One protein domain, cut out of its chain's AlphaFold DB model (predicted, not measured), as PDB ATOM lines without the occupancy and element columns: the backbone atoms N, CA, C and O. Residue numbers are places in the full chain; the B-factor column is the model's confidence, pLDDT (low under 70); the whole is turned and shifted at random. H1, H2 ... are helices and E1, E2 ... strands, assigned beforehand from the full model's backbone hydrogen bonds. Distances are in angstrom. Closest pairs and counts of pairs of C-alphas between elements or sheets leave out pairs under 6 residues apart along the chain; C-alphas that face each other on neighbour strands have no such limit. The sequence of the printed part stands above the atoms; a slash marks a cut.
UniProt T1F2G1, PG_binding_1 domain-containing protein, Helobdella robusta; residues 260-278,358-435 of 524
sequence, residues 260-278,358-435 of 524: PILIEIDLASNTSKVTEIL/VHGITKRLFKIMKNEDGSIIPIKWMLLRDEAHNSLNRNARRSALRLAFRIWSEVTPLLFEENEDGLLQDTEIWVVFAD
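AT A GLANCE: This is residues 260 to 278 and 358 to 435 of the 524 residues of the protein "PG_binding_1 domain-containing protein" of Helobdella robusta (UniProt T1F2G1). A strongly twisted sheet of five short strands forms a wall, with one long helix, H2, lying along the strands over one face, on the part of the sheet made by E3 and E4. A second helix, H1, is off to one side and not on the sheet, and its residues 358 to 365 stick out free. The printed part has 97 residues with two named helices and five named strands, in the order E1, E2, H1, E3, H2, E4, E5. The mixed sheet runs E2, E1, E5, E3, E4, with E2 antiparallel to E1 and the other neighbours parallel; the class is mixed, helices and strands. The whole is only just compact, close to loose, with a radius of gyration of the C-alphas of 14.9 A and spans of 44 by 29 by 27 A.

HOW THE PARTS SIT: In the sheet, E5, residues 429 to 433, is parallel to E3, residues 379 to 383, at 20 degrees, with N 382 and O 429 2.9 A apart, within hydrogen-bond range. E1, residues 261 to 266, is parallel to E5, with N 430 and O 261 at 2.9 A. E2, residues 271 to 275, forms a hairpin with E1, antiparallel at 157 degrees; no backbone N and O across this pair are within hydrogen-bond range. E4, residues 416 to 418, is the edge strand beside E3 and parallel to it, with N 381 and O 417 at 2.8 A. The pairing of E3 is staggered: its residues 379 to 381 pair with E4 and 381 to 383 with E5. H2, residues 394 to 411, is on the sheet at a height of 7.9 A and over E3, along the strands at 23 degrees to E3 on the local plane. The closest C-alphas of H2 and E4 are those of Phe 405 and Phe 416, 6.3 A apart. H2 on one face of the sheet gives two layers, a helix layer and a sheet layer. E3, H2 and E4 form a strand-helix-strand unit, two parallel neighbour strands with a helix between them in the chain, with a right-handed crossover. H1, residues 358 to 368, is apart from H2. Each O i to N i+4 pair is within hydrogen-bond range in H1, and 13 of 14 are in H2.

IN THESE COORDINATES: E1 is 16.2 A long and begins at C-alpha 261, (19.829, -84.447, 211.818). H2 is 26.6 A long, from C-alpha 394 at (37.329, -74.931, 205.062) to C-alpha 411; H1 is 16.0 A long. E3 measures 13.4 A, and E5 13.3 A, ending at C-alpha 433, (33.812, -84.691, 209.154). E2 measures 12.7 A and E4 6.8 A.

THE WHOLE: The two C-alphas farthest apart are those of Asp 373 and Asn 390, 44.8 A. Residues 279 to 357 are not printed, and C-alphas 278 and 358 are 21.7 A apart across the cut. No link that is printed whole is long. Mean pLDDT of the printed part is 80.5, with residues 266 to 278, 358 to 366 and 387 to 390 under 70.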
ATOM      1  N   PRO A 260      17.779 -82.272 215.702       71.06
ATOM      2  CA  PRO A 260      18.653 -82.036 214.559       71.06
ATOM      3  C   PRO A 260      19.101 -83.357 213.920       71.06
ATOM      4  O   PRO A 260      19.270 -84.374 214.598       71.06
ATOM      5  N   ILE A 261      19.317 -83.329 212.608       84.69
ATOM      6  CA  ILE A 261      19.829 -84.447 211.818       84.69
ATOM      7  C   ILE A 261      21.353 -84.336 211.761       84.69
ATOM      8  O   ILE A 261      21.896 -83.335 211.290       84.69
ATOM      9  N   LEU A 262      22.047 -85.383 212.207       79.94
ATOM     10  CA  LEU A 262      23.501 -85.482 212.127       79.94
ATOM     11  C   LEU A 262      23.911 -86.281 210.884       79.94
ATOM     12  O   LEU A 262      23.547 -87.450 210.734       79.94
ATOM     13  N   ILE A 263      24.692 -85.653 210.006       83.06
ATOM     14  CA  ILE A 263      25.292 -86.291 208.833       83.06
ATOM     15  C   ILE A 263      26.788 -86.461 209.094       83.06
ATOM     16  O   ILE A 263      27.534 -85.481 209.167       83.06
ATOM     17  N   GLU A 264      27.217 -87.716 209.205       72.75
ATOM     18  CA  GLU A 264      28.626 -88.086 209.333       72.75
ATOM     19  C   GLU A 264      29.165 -88.541 207.973       72.75
ATOM     20  O   GLU A 264      28.613 -89.436 207.323       72.75
ATOM     21  N   ILE A 265      30.250 -87.906 207.533       75.25
ATOM     22  CA  ILE A 265      30.917 -88.225 206.269       75.25
ATOM     23  C   ILE A 265      32.266 -88.863 206.588       75.25
ATOM     24  O   ILE A 265      33.173 -88.183 207.070       75.25
ATOM     25  N   ASP A 266      32.398 -90.157 206.295       67.69
ATOM     26  CA  ASP A 266      33.662 -90.882 206.400       67.69
ATOM     27  C   ASP A 266      34.406 -90.841 205.057       67.69
ATOM     28  O   ASP A 266      34.019 -91.464 204.063       67.69
ATOM     29  N   LEU A 267      35.498 -90.081 205.034       58.12
ATOM     30  CA  LEU A 267      36.337 -89.911 203.849       58.12
ATOM     31  C   LEU A 267      37.273 -91.105 203.604       58.12
ATOM     32  O   LEU A 267      37.778 -91.250 202.493       58.12
ATOM     33  N   ALA A 268      37.514 -91.961 204.604       53.69
ATOM     34  CA  ALA A 268      38.379 -93.128 204.453       53.69
ATOM     35  C   ALA A 268      37.659 -94.283 203.741       53.69
ATOM     36  O   ALA A 268      38.292 -95.045 203.008       53.69
ATOM     37  N   SER A 269      36.342 -94.398 203.926       54.81
ATOM     38  CA  SER A 269      35.541 -95.486 203.358       54.81
ATOM     39  C   SER A 269      34.758 -95.115 202.095       54.81
ATOM     40  O   SER A 269      34.199 -96.009 201.464       54.81
ATOM     41  N   ASN A 270      34.713 -93.835 201.692       46.16
ATOM     42  CA  ASN A 270      33.799 -93.330 200.651       46.16
ATOM     43  C   ASN A 270      32.316 -93.679 200.922       46.16
ATOM     44  O   ASN A 270      31.502 -93.700 199.996       46.16
ATOM     45  N   THR A 271      31.938 -93.951 202.177       40.03
ATOM     46  CA  THR A 271      30.554 -94.269 202.549       40.03
ATOM     47  C   THR A 271      29.968 -93.179 203.441       40.03
ATOM     48  O   THR A 271      30.588 -92.727 204.400       40.03
ATOM     49  N   SER A 272      28.757 -92.727 203.116       42.66
ATOM     50  CA  SER A 272      27.979 -91.818 203.962       42.66
ATOM     51  C   SER A 272      27.038 -92.627 204.848       42.66
ATOM     52  O   SER A 272      26.278 -93.450 204.328       42.66
ATOM     53  N   LYS A 273      27.031 -92.367 206.159       46.72
ATOM     54  CA  LYS A 273      26.078 -92.976 207.091       46.72
ATOM     55  C   LYS A 273      25.152 -91.896 207.640       46.72
ATOM     56  O   LYS A 273      25.596 -90.952 208.283       46.72
ATOM     57  N   VAL A 274      23.856 -92.036 207.375       48.38
ATOM     58  CA  VAL A 274      22.824 -91.199 207.995       48.38
ATOM     59  C   VAL A 274      22.378 -91.907 209.267       48.38
ATOM     60  O   VAL A 274      21.917 -93.046 209.200       48.38
ATOM     61  N   THR A 275      22.543 -91.257 210.418       41.72
ATOM     62  CA  THR A 275      22.126 -91.820 211.706       41.72
ATOM     63  C   THR A 275      20.994 -90.968 212.260       41.72
ATOM     64  O   THR A 275      21.195 -89.813 212.623       41.72
ATOM     65  N   GLU A 276      19.787 -91.525 212.298       34.53
ATOM     66  CA  GLU A 276      18.628 -90.871 212.902       34.53
ATOM     67  C   GLU A 276      18.695 -91.053 214.426       34.53
ATOM     68  O   GLU A 276      18.728 -92.178 214.929       34.53
ATOM     69  N   ILE A 277      18.769 -89.951 215.179       33.09
ATOM     70  CA  ILE A 277      18.771 -89.985 216.648       33.09
ATOM     71  C   ILE A 277      17.311 -90.081 217.116       33.09
ATOM     72  O   ILE A 277      16.685 -89.080 217.451       33.09
ATOM     73  N   LEU A 278      16.751 -91.292 217.109       28.80
ATOM     74  CA  LEU A 278      15.418 -91.584 217.652       28.80
ATOM     75  C   LEU A 278      15.524 -92.054 219.115       28.80
ATOM     76  O   LEU A 278      16.215 -93.038 219.386       28.80
ATOM     77  N   VAL A 358       4.100 -93.463 198.719       47.53
ATOM     78  CA  VAL A 358       5.205 -92.498 198.540       47.53
ATOM     79  C   VAL A 358       4.681 -91.083 198.258       47.53
ATOM     80  O   VAL A 358       5.207 -90.092 198.775       47.53
ATOM     81  N   HIS A 359       3.579 -90.968 197.509       49.81
ATOM     82  CA  HIS A 359       2.949 -89.679 197.211       49.81
ATOM     83  C   HIS A 359       2.262 -89.038 198.436       49.81
ATOM     84  O   HIS A 359       2.120 -87.817 198.514       49.81
ATOM     85  N   GLY A 360       1.836 -89.846 199.415       51.97
ATOM     86  CA  GLY A 360       1.237 -89.363 200.662       51.97
ATOM     87  C   GLY A 360       2.267 -88.801 201.645       51.97
ATOM     88  O   GLY A 360       2.038 -87.745 202.242       51.97
ATOM     89  N   ILE A 361       3.417 -89.470 201.774       55.47
ATOM     90  CA  ILE A 361       4.512 -89.056 202.667       55.47
ATOM     91  C   ILE A 361       5.128 -87.736 202.189       55.47
ATOM     92  O   ILE A 361       5.282 -86.803 202.976       55.47
ATOM     93  N   THR A 362       5.381 -87.612 200.883       59.19
ATOM     94  CA  THR A 362       5.918 -86.382 200.281       59.19
ATOM     95  C   THR A 362       4.971 -85.194 200.460       59.19
ATOM     96  O   THR A 362       5.400 -84.142 200.924       59.19
ATOM     97  N   LYS A 363       3.663 -85.352 200.214       67.19
ATOM     98  CA  LYS A 363       2.688 -84.262 200.425       67.19
ATOM     99  C   LYS A 363       2.585 -83.794 201.877       67.19
ATOM    100  O   LYS A 363       2.407 -82.598 202.102       67.19
ATOM    101  N   ARG A 364       2.683 -84.701 202.857       64.56
ATOM    102  CA  ARG A 364       2.679 -84.319 204.281       64.56
ATOM    103  C   ARG A 364       3.953 -83.579 204.674       64.56
ATOM    104  O   ARG A 364       3.838 -82.536 205.304       64.56
ATOM    105  N   LEU A 365       5.121 -84.062 204.250       60.78
ATOM    106  CA  LEU A 365       6.395 -83.384 204.508       60.78
ATOM    107  C   LEU A 365       6.426 -81.983 203.883       60.78
ATOM    108  O   LEU A 365       6.766 -81.023 204.564       60.78
ATOM    109  N   PHE A 366       5.948 -81.825 202.646       67.62
ATOM    110  CA  PHE A 366       5.892 -80.506 202.004       67.62
ATOM    111  C   PHE A 366       4.886 -79.543 202.642       67.62
ATOM    112  O   PHE A 366       5.084 -78.333 202.568       67.62
ATOM    113  N   LYS A 367       3.823 -80.048 203.280       70.75
ATOM    114  CA  LYS A 367       2.876 -79.196 204.015       70.75
ATOM    115  C   LYS A 367       3.477 -78.649 205.314       70.75
ATOM    116  O   LYS A 367       3.103 -77.560 205.722       70.75
ATOM    117  N   ILE A 368       4.404 -79.383 205.934       71.38
ATOM    118  CA  ILE A 368       5.077 -78.988 207.184       71.38
ATOM    119  C   ILE A 368       6.155 -77.918 206.934       71.38
ATOM    120  O   ILE A 368       6.551 -77.206 207.848       71.38
ATOM    121  N   MET A 369       6.611 -77.778 205.692       77.50
ATOM    122  CA  MET A 369       7.752 -76.934 205.332       77.50
ATOM    123  C   MET A 369       7.390 -75.553 204.784       77.50
ATOM    124  O   MET A 369       8.248 -74.861 204.235       77.50
ATOM    125  N   LYS A 370       6.126 -75.152 204.911       88.50
ATOM    126  CA  LYS A 370       5.687 -73.802 204.575       88.50
ATOM    127  C   LYS A 370       5.296 -73.057 205.841       88.50
ATOM    128  O   LYS A 370       4.609 -73.620 206.689       88.50
ATOM    129  N   ASN A 371       5.717 -71.804 205.932       87.94
ATOM    130  CA  ASN A 371       5.209 -70.857 206.916       87.94
ATOM    131  C   ASN A 371       3.708 -70.601 206.688       87.94
ATOM    132  O   ASN A 371       3.142 -70.991 205.661       87.94
ATOM    133  N   GLU A 372       3.058 -69.925 207.637       91.25
ATOM    134  CA  GLU A 372       1.633 -69.564 207.546       91.25
ATOM    135  C   GLU A 372       1.308 -68.717 206.303       91.25
ATOM    136  O   GLU A 372       0.223 -68.834 205.736       91.25
ATOM    137  N   ASP A 373       2.274 -67.932 205.823       92.12
ATOM    138  CA  ASP A 373       2.194 -67.137 204.591       92.12
ATOM    139  C   ASP A 373       2.418 -67.963 203.303       92.12
ATOM    140  O   ASP A 373       2.333 -67.447 202.188       92.12
ATOM    141  N   GLY A 374       2.703 -69.261 203.433       91.75
ATOM    142  CA  GLY A 374       3.001 -70.161 202.326       91.75
ATOM    143  C   GLY A 374       4.441 -70.086 201.806       91.75
ATOM    144  O   GLY A 374       4.755 -70.816 200.853       91.75
ATOM    145  N   SER A 375       5.309 -69.261 202.406       93.31
ATOM    146  CA  SER A 375       6.736 -69.201 202.076       93.31
ATOM    147  C   SER A 375       7.445 -70.491 202.493       93.31
ATOM    148  O   SER A 375       7.083 -71.133 203.478       93.31
ATOM    149  N   ILE A 376       8.424 -70.924 201.697       93.19
ATOM    150  CA  ILE A 376       9.197 -72.141 201.971       93.19
ATOM    151  C   ILE A 376      10.183 -71.832 203.098       93.19
ATOM    152  O   ILE A 376      10.999 -70.922 202.959       93.19
ATOM    153  N   ILE A 377      10.128 -72.601 204.186       94.56
ATOM    154  CA  ILE A 377      11.063 -72.477 205.307       94.56
ATOM    155  C   ILE A 377      12.418 -73.043 204.860       94.56
ATOM    156  O   ILE A 377      12.477 -74.230 204.511       94.56
ATOM    157  N   PRO A 378      13.499 -72.241 204.837       96.12
ATOM    158  CA  PRO A 378      14.820 -72.757 204.512       96.12
ATOM    159  C   PRO A 378      15.291 -73.707 205.615       96.12
ATOM    160  O   PRO A 378      15.197 -73.399 206.800       96.12
ATOM    161  N   ILE A 379      15.809 -74.869 205.220       96.69
ATOM    162  CA  ILE A 379      16.495 -75.790 206.123       96.69
ATOM    163  C   ILE A 379      17.887 -75.218 206.374       96.69
ATOM    164  O   ILE A 379      18.707 -75.133 205.452       96.69
ATOM    165  N   LYS A 380      18.172 -74.850 207.618       97.38
ATOM    166  CA  LYS A 380      19.476 -74.357 208.030       97.38
ATOM    167  C   LYS A 380      20.428 -75.525 208.258       97.38
ATOM    168  O   LYS A 380      20.128 -76.507 208.942       97.38
ATOM    169  N   TRP A 381      21.616 -75.420 207.682       97.44
ATOM    170  CA  TRP A 381      22.686 -76.392 207.863       97.44
ATOM    171  C   TRP A 381      23.952 -75.718 208.384       97.44
ATOM    172  O   TRP A 381      24.228 -74.563 208.078       97.44
ATOM    173  N   MET A 382      24.743 -76.450 209.164       96.06
ATOM    174  CA  MET A 382      26.002 -75.955 209.715       96.06
ATOM    175  C   MET A 382      27.097 -77.003 209.566       96.06
ATOM    176  O   MET A 382      26.926 -78.172 209.924       96.06
ATOM    177  N   LEU A 383      28.254 -76.559 209.079       95.06
ATOM    178  CA  LEU A 383      29.482 -77.339 209.120       95.06
ATOM    179  C   LEU A 383      30.106 -77.226 210.518       95.06
ATOM    180  O   LEU A 383      30.714 -76.208 210.862       95.06
ATOM    181  N   LEU A 384      29.940 -78.272 211.325       91.81
ATOM    182  CA  LEU A 384      30.522 -78.367 212.658       91.81
ATOM    183  C   LEU A 384      32.037 -78.572 212.568       91.81
ATOM    184  O   LEU A 384      32.506 -79.313 211.714       91.81
ATOM    185  N   ARG A 385      32.751 -77.877 213.470       80.44
ATOM    186  CA  ARG A 385      34.210 -77.827 213.701       80.44
ATOM    187  C   ARG A 385      35.124 -78.423 212.624       80.44
ATOM    188  O   ARG A 385      35.150 -79.611 212.336       80.44
ATOM    189  N   ASP A 386      36.015 -77.553 212.174       70.19
ATOM    190  CA  ASP A 386      37.046 -77.806 211.180       70.19
ATOM    191  C   ASP A 386      38.264 -78.517 211.789       70.19
ATOM    192  O   ASP A 386      39.365 -77.971 211.822       70.19
ATOM    193  N   GLU A 387      38.078 -79.710 212.353       66.75
ATOM    194  CA  GLU A 387      39.236 -80.496 212.780       66.75
ATOM    195  C   GLU A 387      40.024 -80.909 211.532       66.75
ATOM    196  O   GLU A 387      39.457 -81.334 210.525       66.75
ATOM    197  N   ALA A 388      41.323 -80.606 211.569       57.34
ATOM    198  CA  ALA A 388      42.197 -80.346 210.431       57.34
ATOM    199  C   ALA A 388      42.380 -81.537 209.475       57.34
ATOM    200  O   ALA A 388      43.452 -82.137 209.385       57.34
ATOM    201  N   HIS A 389      41.364 -81.844 208.674       63.66
ATOM    202  CA  HIS A 389      41.564 -82.619 207.462       63.66
ATOM    203  C   HIS A 389      42.372 -81.762 206.480       63.66
ATOM    204  O   HIS A 389      41.845 -80.912 205.762       63.66
ATOM    205  N   ASN A 390      43.685 -82.004 206.463       65.69
ATOM    206  CA  ASN A 390      44.688 -81.265 205.687       65.69
ATOM    207  C   ASN A 390      44.456 -81.263 204.163       65.69
ATOM    208  O   ASN A 390      45.156 -80.553 203.446       65.69
ATOM    209  N   SER A 391      43.525 -82.065 203.639       80.94
ATOM    210  CA  SER A 391      43.313 -82.189 202.195       80.94
ATOM    211  C   SER A 391      42.491 -81.047 201.595       80.94
ATOM    212  O   SER A 391      42.698 -80.713 200.429       80.94
ATOM    213  N   LEU A 392      41.582 -80.426 202.357       88.50
ATOM    214  CA  LEU A 392      40.683 -79.384 201.849       88.50
ATOM    215  C   LEU A 392      40.530 -78.235 202.850       88.50
ATOM    216  O   LEU A 392      40.026 -78.410 203.962       88.50
ATOM    217  N   ASN A 393      40.877 -77.024 202.405       91.44
ATOM    218  CA  ASN A 393      40.582 -75.797 203.144       91.44
ATOM    219  C   ASN A 393      39.069 -75.711 203.438       91.44
ATOM    220  O   ASN A 393      38.248 -76.105 202.604       91.44
ATOM    221  N   ARG A 394      38.704 -75.170 204.603       90.12
ATOM    222  CA  ARG A 394      37.329 -74.931 205.062       90.12
ATOM    223  C   ARG A 394      36.420 -74.403 203.957       90.12
ATOM    224  O   ARG A 394      35.339 -74.936 203.737       90.12
ATOM    225  N   ASN A 395      36.887 -73.400 203.214       93.31
ATOM    226  CA  ASN A 395      36.116 -72.784 202.134       93.31
ATOM    227  C   ASN A 395      35.789 -73.775 201.012       93.31
ATOM    228  O   ASN A 395      34.664 -73.786 200.533       93.31
ATOM    229  N   ALA A 396      36.726 -74.653 200.638       94.00
ATOM    230  CA  ALA A 396      36.483 -75.668 199.616       94.00
ATOM    231  C   ALA A 396      35.425 -76.686 200.071       94.00
ATOM    232  O   ALA A 396      34.562 -77.069 199.282       94.00
ATOM    233  N   ARG A 397      35.431 -77.068 201.356       92.31
ATOM    234  CA  ARG A 397      34.399 -77.938 201.944       92.31
ATOM    235  C   ARG A 397      33.033 -77.257 201.990       92.31
ATOM    236  O   ARG A 397      32.056 -77.849 201.541       92.31
ATOM    237  N   ARG A 398      32.964 -75.999 202.438       94.94
ATOM    238  CA  ARG A 398      31.724 -75.198 202.413       94.94
ATOM    239  C   ARG A 398      31.189 -75.050 200.988       94.94
ATOM    240  O   ARG A 398      30.009 -75.279 200.760       94.94
ATOM    241  N   SER A 399      32.047 -74.755 200.010       96.00
ATOM    242  CA  SER A 399      31.665 -74.682 198.593       96.00
ATOM    243  C   SER A 399      31.131 -76.011 198.056       96.00
ATOM    244  O   SER A 399      30.131 -76.009 197.341       96.00
ATOM    245  N   ALA A 400      31.752 -77.137 198.415       95.94
ATOM    246  CA  ALA A 400      31.279 -78.461 198.017       95.94
ATOM    247  C   ALA A 400      29.900 -78.782 198.619       95.94
ATOM    248  O   ALA A 400      29.015 -79.244 197.901       95.94
ATOM    249  N   LEU A 401      29.685 -78.472 199.903       96.81
ATOM    250  CA  LEU A 401      28.388 -78.647 200.566       96.81
ATOM    251  C   LEU A 401      27.313 -77.734 199.966       96.81
ATOM    252  O   LEU A 401      26.231 -78.212 199.635       96.81
ATOM    253  N   ARG A 402      27.621 -76.452 199.725       97.31
ATOM    254  CA  ARG A 402      26.718 -75.514 199.032       97.31
ATOM    255  C   ARG A 402      26.312 -76.037 197.655       97.31
ATOM    256  O   ARG A 402      25.141 -75.961 197.299       97.31
ATOM    257  N   LEU A 403      27.252 -76.597 196.890       97.50
ATOM    258  CA  LEU A 403      26.956 -77.203 195.592       97.50
ATOM    259  C   LEU A 403      26.051 -78.435 195.732       97.50
ATOM    260  O   LEU A 403      25.095 -78.570 194.973       97.50
ATOM    261  N   ALA A 404      26.318 -79.307 196.704       97.31
ATOM    262  CA  ALA A 404      25.492 -80.485 196.953       97.31
ATOM    263  C   ALA A 404      24.051 -80.095 197.320       97.31
ATOM    264  O   ALA A 404      23.110 -80.565 196.682       97.31
ATOM    265  N   PHE A 405      23.869 -79.186 198.281       97.56
ATOM    266  CA  PHE A 405      22.547 -78.685 198.664       97.56
ATOM    267  C   PHE A 405      21.842 -77.956 197.519       97.56
ATOM    268  O   PHE A 405      20.635 -78.119 197.343       97.56
ATOM    269  N   ARG A 406      22.588 -77.231 196.676       97.19
ATOM    270  CA  ARG A 406      22.041 -76.620 195.462       97.19
ATOM    271  C   ARG A 406      21.457 -77.666 194.511       97.19
ATOM    272  O   ARG A 406      20.328 -77.496 194.065       97.19
ATOM    273  N   ILE A 407      22.180 -78.753 194.233       96.94
ATOM    274  CA  ILE A 407      21.693 -79.833 193.355       96.94
ATOM    275  C   ILE A 407      20.377 -80.413 193.891       96.94
ATOM    276  O   ILE A 407      19.444 -80.642 193.124       96.94
ATOM    277  N   TRP A 408      20.263 -80.592 195.210       96.25
ATOM    278  CA  TRP A 408      19.016 -81.035 195.836       96.25
ATOM    279  C   TRP A 408      17.890 -80.003 195.718       96.25
ATOM    280  O   TRP A 408      16.758 -80.381 195.414       96.25
ATOM    281  N   SER A 409      18.181 -78.714 195.900       95.94
ATOM    282  CA  SER A 409      17.193 -77.636 195.733       95.94
ATOM    283  C   SER A 409      16.720 -77.442 194.285       95.94
ATOM    284  O   SER A 409      15.658 -76.879 194.053       95.94
ATOM    285  N   GLU A 410      17.470 -77.925 193.288       96.06
ATOM    286  CA  GLU A 410      17.045 -77.870 191.881       96.06
ATOM    287  C   GLU A 410      15.974 -78.925 191.555       96.06
ATOM    288  O   GLU A 410      15.153 -78.722 190.661       96.06
ATOM    289  N   VAL A 411      15.961 -80.049 192.282       96.50
ATOM    290  CA  VAL A 411      15.036 -81.176 192.044       96.50
ATOM    291  C   VAL A 411      13.990 -81.354 193.147       96.50
ATOM    292  O   VAL A 411      13.116 -82.215 193.041       96.50
ATOM    293  N   THR A 412      14.052 -80.543 194.202       94.56
ATOM    294  CA  THR A 412      13.088 -80.524 195.305       94.56
ATOM    295  C   THR A 412      12.700 -79.082 195.620       94.56
ATOM    296  O   THR A 412      13.518 -78.189 195.445       94.56
ATOM    297  N   PRO A 413      11.490 -78.805 196.130       94.19
ATOM    298  CA  PRO A 413      11.108 -77.453 196.541       94.19
ATOM    299  C   PRO A 413      11.724 -77.062 197.900       94.19
ATOM    300  O   PRO A 413      11.146 -76.259 198.625       94.19
ATOM    301  N   LEU A 414      12.841 -77.680 198.292       95.81
ATOM    302  CA  LEU A 414      13.539 -77.401 199.540       95.81
ATOM    303  C   LEU A 414      14.572 -76.304 199.299       95.81
ATOM    304  O   LEU A 414      15.302 -76.335 198.309       95.81
ATOM    305  N   LEU A 415      14.658 -75.363 200.232       96.50
ATOM    306  CA  LEU A 415      15.723 -74.371 200.274       96.50
ATOM    307  C   LEU A 415      16.676 -74.737 201.405       96.50
ATOM    308  O   LEU A 415      16.236 -75.171 202.465       96.50
ATOM    309  N   PHE A 416      17.973 -74.574 201.165       97.75
ATOM    310  CA  PHE A 416      19.012 -74.851 202.147       97.75
ATOM    311  C   PHE A 416      19.819 -73.582 202.382       97.75
ATOM    312  O   PHE A 416      20.342 -72.997 201.432       97.75
ATOM    313  N   GLU A 417      19.941 -73.179 203.638       97.75
ATOM    314  CA  GLU A 417      20.671 -71.984 204.051       97.75
ATOM    315  C   GLU A 417      21.789 -72.374 205.011       97.75
ATOM    316  O   GLU A 417      21.606 -73.212 205.888       97.75
ATOM    317  N   GLU A 418      22.980 -71.813 204.827       97.25
ATOM    318  CA  GLU A 418      24.077 -72.096 205.743       97.25
ATOM    319  C   GLU A 418      23.998 -71.181 206.964       97.25
ATOM    320  O   GLU A 418      24.003 -69.962 206.821       97.25
ATOM    321  N   ASN A 419      23.982 -71.762 208.160       96.75
ATOM    322  CA  ASN A 419      24.034 -71.014 209.407       96.75
ATOM    323  C   ASN A 419      25.492 -70.681 209.761       96.75
ATOM    324  O   ASN A 419      26.267 -71.561 210.155       96.75
ATOM    325  N   GLU A 420      25.878 -69.413 209.597       93.81
ATOM    326  CA  GLU A 420      27.229 -68.931 209.919       93.81
ATOM    327  C   GLU A 420      27.382 -68.497 211.383       93.81
ATOM    328  O   GLU A 420      28.500 -68.491 211.902       93.81
ATOM    329  N   ASP A 421      26.269 -68.208 212.064       90.62
ATOM    330  CA  ASP A 421      26.248 -67.600 213.400       90.62
ATOM    331  C   ASP A 421      26.651 -68.584 214.509       90.62
ATOM    332  O   ASP A 421      26.879 -68.204 215.658       90.62
ATOM    333  N   GLY A 422      26.768 -69.875 214.178       78.44
ATOM    334  CA  GLY A 422      27.253 -70.911 215.089       78.44
ATOM    335  C   GLY A 422      26.265 -71.302 216.192       78.44
ATOM    336  O   GLY A 422      26.607 -72.107 217.063       78.44
ATOM    337  N   LEU A 423      25.041 -70.764 216.174       88.19
ATOM    338  CA  LEU A 423      23.998 -71.119 217.130       88.19
ATOM    339  C   LEU A 423      23.401 -72.485 216.771       88.19
ATOM    340  O   LEU A 423      22.629 -72.643 215.828       88.19
ATOM    341  N   LEU A 424      23.760 -73.490 217.573       87.44
ATOM    342  CA  LEU A 424      23.325 -74.883 217.418       87.44
ATOM    343  C   LEU A 424      21.801 -75.066 217.445       87.44
ATOM    344  O   LEU A 424      21.308 -76.043 216.891       87.44
ATOM    345  N   GLN A 425      21.076 -74.166 218.115       90.06
ATOM    346  CA  GLN A 425      19.632 -74.288 218.349       90.06
ATOM    347  C   GLN A 425      18.815 -74.074 217.069       90.06
ATOM    348  O   GLN A 425      17.812 -74.753 216.875       90.06
ATOM    349  N   ASP A 426      19.310 -73.235 216.158       91.69
ATOM    350  CA  ASP A 426      18.601 -72.852 214.932       91.69
ATOM    351  C   ASP A 426      19.073 -73.642 213.708       91.69
ATOM    352  O   ASP A 426      18.921 -73.190 212.580       91.69
ATOM    353  N   THR A 427      19.732 -74.783 213.906       94.56
ATOM    354  CA  THR A 427      20.289 -75.563 212.797       94.56
ATOM    355  C   THR A 427      19.664 -76.947 212.749       94.56
ATOM    356  O   THR A 427      19.876 -77.748 213.660       94.56
ATOM    357  N   GLU A 428      18.969 -77.268 211.659       95.69
ATOM    358  CA  GLU A 428      18.358 -78.582 211.460       95.69
ATOM    359  C   GLU A 428      19.360 -79.645 211.008       95.69
ATOM    360  O   GLU A 428      19.228 -80.800 211.409       95.69
ATOM    361  N   ILE A 429      20.343 -79.288 210.173       96.25
ATOM    362  CA  ILE A 429      21.327 -80.241 209.637       96.25
ATOM    363  C   ILE A 429      22.727 -79.917 210.144       96.25
ATOM    364  O   ILE A 429      23.295 -78.861 209.859       96.25
ATOM    365  N   TRP A 430      23.335 -80.873 210.834       95.12
ATOM    366  CA  TRP A 430      24.716 -80.784 211.286       95.12
ATOM    367  C   TRP A 430      25.599 -81.674 210.425       95.12
ATOM    368  O   TRP A 430      25.397 -82.885 210.355       95.12
ATOM    369  N   VAL A 431      26.599 -81.074 209.784       94.94
ATOM    370  CA  VAL A 431      27.584 -81.803 208.983       94.94
ATOM    371  C   VAL A 431      28.882 -81.883 209.769       94.94
ATOM    372  O   VAL A 431      29.451 -80.850 210.120       94.94
ATOM    373  N   VAL A 432      29.353 -83.102 210.039       92.12
ATOM    374  CA  VAL A 432      30.626 -83.357 210.726       92.12
ATOM    375  C   VAL A 432      31.504 -84.234 209.839       92.12
ATOM    376  O   VAL A 432      31.077 -85.288 209.367       92.12
ATOM    377  N   PHE A 433      32.756 -83.815 209.654       87.81
ATOM    378  CA  PHE A 433      33.812 -84.691 209.154       87.81
ATOM    379  C   PHE A 433      34.505 -85.310 210.363       87.81
ATOM    380  O   PHE A 433      35.121 -84.596 211.153       87.81
ATOM    381  N   ALA A 434      34.352 -86.617 210.540       82.06
ATOM    382  CA  ALA A 434      34.978 -87.345 211.630       82.06
ATOM    383  C   ALA A 434      36.001 -88.320 211.051       82.06
ATOM    384  O   ALA A 434      35.653 -89.165 210.228       82.06
ATOM    385  N   ASP A 435      37.246 -88.229 211.515       79.44
ATOM    386  CA  ASP A 435      38.218 -89.297 211.299       79.44
ATOM    387  C   ASP A 435      37.786 -90.551 212.080       79.44
ATOM    388  O   ASP A 435      37.062 -90.459 213.076       79.44
TER     389      ASP A 435